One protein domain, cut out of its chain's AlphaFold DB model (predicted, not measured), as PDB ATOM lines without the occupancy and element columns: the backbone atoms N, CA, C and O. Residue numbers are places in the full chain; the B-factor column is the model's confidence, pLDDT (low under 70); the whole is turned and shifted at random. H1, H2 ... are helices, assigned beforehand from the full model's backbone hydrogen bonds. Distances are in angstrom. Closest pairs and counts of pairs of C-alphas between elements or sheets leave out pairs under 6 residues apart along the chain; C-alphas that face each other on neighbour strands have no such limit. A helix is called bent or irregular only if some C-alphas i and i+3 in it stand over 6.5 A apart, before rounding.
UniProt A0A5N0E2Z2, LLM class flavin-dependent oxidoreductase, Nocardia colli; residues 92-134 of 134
ATOM      1  N   VAL A  92      35.635 -39.010 -20.449       63.25
ATOM      2  CA  VAL A  92      36.635 -37.941 -20.440       63.25
ATOM      3  C   VAL A  92      37.755 -38.322 -19.483       63.25
ATOM      4  O   VAL A  92      37.555 -38.445 -18.273       63.25
ATOM      5  N   LEU A  93      38.938 -38.514 -20.056       73.69
ATOM      6  CA  LEU A  93      40.151 -38.920 -19.367       73.69
ATOM      7  C   LEU A  93      41.092 -37.713 -19.320       73.69
ATOM      8  O   LEU A  93      41.648 -37.312 -20.336       73.69
ATOM      9  N   ILE A  94      41.209 -37.094 -18.146       75.75
ATOM     10  CA  ILE A  94      42.032 -35.901 -17.915       75.75
ATOM     11  C   ILE A  94      42.940 -36.175 -16.724       75.75
ATOM     12  O   ILE A  94      42.478 -36.675 -15.701       75.75
ATOM     13  N   GLY A  95      44.207 -35.797 -16.856       80.62
ATOM     14  CA  GLY A  95      45.213 -35.928 -15.812       80.62
ATOM     15  C   GLY A  95      46.534 -36.419 -16.386       80.62
ATOM     16  O   GLY A  95      46.742 -36.453 -17.598       80.62
ATOM     17  N   THR A  96      47.432 -36.809 -15.495       92.75
ATOM     18  CA  THR A  96      48.627 -37.575 -15.845       92.75
ATOM     19  C   THR A  96      48.242 -38.937 -16.430       92.75
ATOM     20  O   THR A  96      47.152 -39.452 -16.182       92.75
ATOM     21  N   HIS A  97      49.158 -39.574 -17.163       94.81
ATOM     22  CA  HIS A  97      48.917 -40.917 -17.703       94.81
ATOM     23  C   HIS A  97      48.528 -41.934 -16.613       94.81
ATOM     24  O   HIS A  97      47.699 -42.805 -16.862       94.81
ATOM     25  N   GLN A  98      49.081 -41.794 -15.401       93.38
ATOM     26  CA  GLN A  98      48.761 -42.648 -14.256       93.38
ATOM     27  C   GLN A  98      47.330 -42.423 -13.760       93.38
ATOM     28  O   GLN A  98      46.573 -43.381 -13.651       93.38
ATOM     29  N   GLU A  99      46.933 -41.168 -13.531       84.62
ATOM     30  CA  GLU A  99      45.565 -40.832 -13.109       84.62
ATOM     31  C   GLU A  99      44.532 -41.292 -14.141       84.62
ATOM     32  O   GLU A  99      43.464 -41.797 -13.789       84.62
ATOM     33  N   ILE A 100      44.868 -41.168 -15.428       89.12
ATOM     34  CA  ILE A 100      44.038 -41.665 -16.518       89.12
ATOM     35  C   ILE A 100      43.950 -43.201 -16.492       89.12
ATOM     36  O   ILE A 100      42.848 -43.739 -16.598       89.12
ATOM     37  N   ALA A 101      45.065 -43.919 -16.326       92.25
ATOM     38  CA  ALA A 101      45.069 -45.382 -16.250       92.25
ATOM     39  C   ALA A 101      44.257 -45.893 -15.048       92.25
ATOM     40  O   ALA A 101      43.460 -46.824 -15.181       92.25
ATOM     41  N   ASP A 102      44.404 -45.250 -13.893       91.25
ATOM     42  CA  ASP A 102      43.654 -45.580 -12.681       91.25
ATOM     43  C   ASP A 102      42.160 -45.320 -12.871       91.25
ATOM     44  O   ASP A 102      41.337 -46.162 -12.504       91.25
ATOM     45  N   ARG A 103      41.794 -44.228 -13.554       85.44
ATOM     46  CA  ARG A 103      40.405 -43.996 -13.945       85.44
ATOM     47  C   ARG A 103      39.906 -45.091 -14.882       85.44
ATOM     48  O   ARG A 103      38.825 -45.613 -14.643       85.44
ATOM     49  N   VAL A 104      40.662 -45.496 -15.903       87.31
ATOM     50  CA  VAL A 104      40.252 -46.584 -16.814       87.31
ATOM     51  C   VAL A 104      40.006 -47.897 -16.053       87.31
ATOM     52  O   VAL A 104      39.007 -48.572 -16.318       87.31
ATOM     53  N   ARG A 105      40.850 -48.242 -15.072       88.62
ATOM     54  CA  ARG A 105      40.632 -49.409 -14.195       88.62
ATOM     55  C   ARG A 105      39.369 -49.268 -13.353       88.62
ATOM     56  O   ARG A 105      38.542 -50.178 -13.372       88.62
ATOM     57  N   GLU A 106      39.170 -48.112 -12.713       84.69
ATOM     58  CA  GLU A 106      37.949 -47.811 -11.952       84.69
ATOM     59  C   GLU A 106      36.708 -48.016 -12.831       84.69
ATOM     60  O   GLU A 106      35.700 -48.566 -12.392       84.69
ATOM     61  N   CYS A 107      36.783 -47.634 -14.106       80.62
ATOM     62  CA  CYS A 107      35.662 -47.767 -15.028       80.62
ATOM     63  C   CYS A 107      35.325 -49.217 -15.356       80.62
ATOM     64  O   CYS A 107      34.148 -49.570 -15.448       80.62
ATOM     65  N   ARG A 108      36.348 -50.059 -15.514       83.25
ATOM     66  CA  ARG A 108      36.171 -51.500 -15.693       83.25
ATOM     67  C   ARG A 108      35.546 -52.127 -14.452       83.25
ATOM     68  O   ARG A 108      34.548 -52.828 -14.574       83.25
ATOM     69  N   GLU A 109      36.122 -51.873 -13.283       83.19
ATOM     70  CA  GLU A 109      35.694 -52.479 -12.017       83.19
ATOM     71  C   GLU A 109      34.277 -52.060 -11.630       83.19
ATOM     72  O   GLU A 109      33.481 -52.877 -11.173       83.19
ATOM     73  N   ARG A 110      33.951 -50.782 -11.837       72.44
ATOM     74  CA  ARG A 110      32.715 -50.183 -11.340       72.44
ATOM     75  C   ARG A 110      31.561 -50.235 -12.330       72.44
ATOM     76  O   ARG A 110      30.418 -50.375 -11.907       72.44
ATOM     77  N   TYR A 111      31.845 -50.081 -13.623       64.25
ATOM     78  CA  TYR A 111      30.818 -49.972 -14.667       64.25
ATOM     79  C   TYR A 111      30.841 -51.137 -15.662       64.25
ATOM     80  O   TYR A 111      30.039 -51.152 -16.591       64.25
ATOM     81  N   GLY A 112      31.762 -52.096 -15.516       72.38
ATOM     82  CA  GLY A 112      31.901 -53.207 -16.460       72.38
ATOM     83  C   GLY A 112      32.349 -52.767 -17.857       72.38
ATOM     84  O   GLY A 112      32.155 -53.503 -18.821       72.38
ATOM     85  N   ILE A 113      32.934 -51.570 -17.992       77.62
ATOM     86  CA  ILE A 113      33.409 -51.058 -19.281       77.62
ATOM     87  C   ILE A 113      34.657 -51.842 -19.690       77.62
ATOM     88  O   ILE A 113      35.704 -51.776 -19.044       77.62
ATOM     89  N   THR A 114      34.540 -52.607 -20.772       79.44
ATOM     90  CA  THR A 114      35.612 -53.481 -21.271       79.44
ATOM     91  C   THR A 114      36.384 -52.892 -22.447       79.44
ATOM     92  O   THR A 114      37.454 -53.402 -22.773       79.44
ATOM     93  N   TYR A 115      35.889 -51.814 -23.056       76.25
ATOM     94  CA  TYR A 115      36.522 -51.136 -24.183       76.25
ATOM     95  C   TYR A 115      36.337 -49.617 -24.088       76.25
ATOM     96  O   TYR A 115      35.344 -49.136 -23.544       76.25
ATOM     97  N   PHE A 116      37.290 -48.873 -24.645       76.38
ATOM     98  CA  PHE A 116      37.211 -47.426 -24.832       76.38
ATOM     99  C   PHE A 116      37.495 -47.100 -26.295       76.38
ATOM    100  O   PHE A 116      38.309 -47.764 -26.938       76.38
ATOM    101  N   THR A 117      36.831 -46.067 -26.800       76.12
ATOM    102  CA  THR A 117      37.087 -45.513 -28.128       76.12
ATOM    103  C   THR A 117      37.790 -44.181 -27.951       76.12
ATOM    104  O   THR A 117      37.321 -43.338 -27.188       76.12
ATOM    105  N   LEU A 118      38.898 -43.995 -28.660       78.25
ATOM    106  CA  LEU A 118      39.628 -42.734 -28.712       78.25
ATOM    107  C   LEU A 118      39.370 -42.061 -30.052       78.25
ATOM    108  O   LEU A 118      39.165 -42.734 -31.067       78.25
ATOM    109  N   MET A 119      39.394 -40.734 -30.055       73.75
ATOM    110  CA  MET A 119      39.483 -39.996 -31.304       73.75
ATOM    111  C   MET A 119      40.908 -40.132 -31.850       73.75
ATOM    112  O   MET A 119      41.866 -40.131 -31.082       73.75
ATOM    113  N   GLU A 120      41.044 -40.266 -33.170       81.56
ATOM    114  CA  GLU A 120      42.347 -40.442 -33.835       81.56
ATOM    115  C   GLU A 120      43.399 -39.388 -33.426       81.56
ATOM    116  O   GLU A 120      44.514 -39.803 -33.111       81.56
ATOM    117  N   PRO A 121      43.062 -38.090 -33.271       82.62
ATOM    118  CA  PRO A 121      44.031 -37.083 -32.831       82.62
ATOM    119  C   PRO A 121      44.618 -37.307 -31.430       82.62
ATOM    120  O   PRO A 121      45.701 -36.810 -31.136       82.62
ATOM    121  N   ASP A 122      43.925 -38.049 -30.562       82.00
ATOM    122  CA  ASP A 122      44.353 -38.300 -29.181       82.00
ATOM    123  C   ASP A 122      45.151 -39.608 -29.036       82.00
ATOM    124  O   ASP A 122      45.628 -39.926 -27.945       82.00
ATOM    125  N   MET A 123      45.312 -40.382 -30.118       89.12
ATOM    126  CA  MET A 123      45.931 -41.712 -30.087       89.12
ATOM    127  C   MET A 123      47.358 -41.681 -29.518       89.12
ATOM    128  O   MET A 123      47.665 -42.441 -28.597       89.12
ATOM    129  N   ASP A 124      48.212 -40.789 -30.027       91.94
ATOM    130  CA  ASP A 124      49.615 -40.696 -29.604       91.94
ATOM    131  C   ASP A 124      49.743 -40.187 -28.161       91.94
ATOM    132  O   ASP A 124      50.568 -40.683 -27.392       91.94
ATOM    133  N   ALA A 125      48.884 -39.242 -27.765       87.69
ATOM    134  CA  ALA A 125      48.832 -38.732 -26.397       87.69
ATOM    135  C   ALA A 125      48.373 -39.806 -25.398       87.69
ATOM    136  O   ALA A 125      48.803 -39.814 -24.245       87.69
ATOM    137  N   PHE A 126      47.520 -40.735 -25.836       91.38
ATOM    138  CA  PHE A 126      47.014 -41.821 -25.004       91.38
ATOM    139  C   PHE A 126      47.930 -43.052 -24.966       91.38
ATOM    140  O   PHE A 126      47.816 -43.870 -24.053       91.38
ATOM    141  N   ALA A 127      48.857 -43.208 -25.916       94.25
ATOM    142  CA  ALA A 127      49.724 -44.385 -26.015       94.25
ATOM    143  C   ALA A 127      50.442 -44.768 -24.694       94.25
ATOM    144  O   ALA A 127      50.436 -45.953 -24.350       94.25
ATOM    145  N   PRO A 128      50.974 -43.829 -23.879       95.81
ATOM    146  CA  PRO A 128      51.587 -44.171 -22.591       95.81
ATOM    147  C   PRO A 128      50.609 -44.781 -21.577       95.81
ATOM    148  O   PRO A 128      51.011 -45.580 -20.736       95.81
ATOM    149  N   VAL A 129      49.319 -44.439 -21.650       94.12
ATOM    150  CA  VAL A 129      48.280 -45.032 -20.796       94.12
ATOM    151  C   VAL A 129      48.080 -46.504 -21.151       94.12
ATOM    152  O   VAL A 129      47.925 -47.328 -20.256       94.12
ATOM    153  N   ILE A 130      48.121 -46.857 -22.440       92.94
ATOM    154  CA  ILE A 130      48.003 -48.255 -22.880       92.94
ATOM    155  C   ILE A 130      49.120 -49.112 -22.281       92.94
ATOM    156  O   ILE A 130      48.849 -50.219 -21.826       92.94
ATOM    157  N   GLU A 131      50.349 -48.594 -22.226       94.31
ATOM    158  CA  GLU A 131      51.472 -49.275 -21.570       94.31
ATOM    159  C   GLU A 131      51.219 -49.483 -20.072       94.31
ATOM    160  O   GLU A 131      51.480 -50.564 -19.551       94.31
ATOM    161  N   LEU A 132      50.638 -48.490 -19.389       95.62
ATOM    162  CA  LEU A 132      50.263 -48.603 -17.977       95.62
ATOM    163  C   LEU A 132      49.111 -49.581 -17.727       95.62
ATOM    164  O   LEU A 132      48.936 -49.986 -16.583       95.62
ATOM    165  N   LEU A 133      48.302 -49.919 -18.735       91.12
ATOM    166  CA  LEU A 133      47.133 -50.801 -18.619       91.12
ATOM    167  C   LEU A 133      47.417 -52.274 -18.957       91.12
ATOM    168  O   LEU A 133      46.503 -53.093 -18.815       91.12
ATOM    169  N   ARG A 134      48.632 -52.597 -19.418       87.88
ATOM    170  CA  ARG A 134      49.107 -53.979 -19.591       87.88
ATOM    171  C   ARG A 134      49.325 -54.660 -18.243       87.88
ATOM    172  O   ARG A 134      49.041 -55.875 -18.184       87.88
TER     173      ARG A 134
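Overview. This is residues 92 to 134 of the 134 residues of the protein "LLM class flavin-dependent oxidoreductase" of Nocardia colli (UniProt A0A5N0E2Z2). Two helices meet as an L, the first residues of H1 against the later part of H2, and the link of residues 112 to 119 runs across the open side from the far end of H1 to the far end of H2, which closes a rough triangle. The free corner is made by residues 119 to 124, which stick out, and residues 92 to 96 lead into H1 on one side of the triangle. The printed part has 43 residues with two named helices, H1 then H2, and no named strand: the class is all helix. It is compact, with a radius of gyration of the C-alphas of 10.0 A, and spans 27 by 19 by 18 A.

Along the chain. The printed part begins at Val 92, C-alpha at (36.635, -37.941, -20.440). H1 is residues 97 to 111, 20.5 A from first to last C-alpha, and begins with C-alpha 97 at (48.917, -40.917, -17.703). H2 is residues 120 to 132, 19.5 A from first to last C-alpha, and ends with C-alpha 132 at (50.263, -48.603, -17.977). H2 is irregular: C-alphas 121 and 124 are 7.4 A apart.

Arrangement. H1 touches H2 with its residues 97 to 101 alone. The closest C-alphas of the two are those of His 97 and Val 129, 5.2 A apart. Their lines are about perpendicular, at 85 degrees, and their centres are 14.2 A apart. In H1 every O i to N i+4 pair is within hydrogen-bond range; in H2 it is 5 of 9, and 8 of 10 O i to N i+3 pairs are within range.

Size, cuts and confidence. The C-alphas of Arg 110 and Pro 121 are the two farthest apart, at 27.6 A. The link from H1 to H2, 8 residues, is short. Residues 119 to 124, of which 120 to 124 belong to H2, stand free. The printed part has no cut and ends at Arg 134, the chain's last residue. The mean pLDDT of the printed part is 84.3, and residues 92 and 111 are under 70.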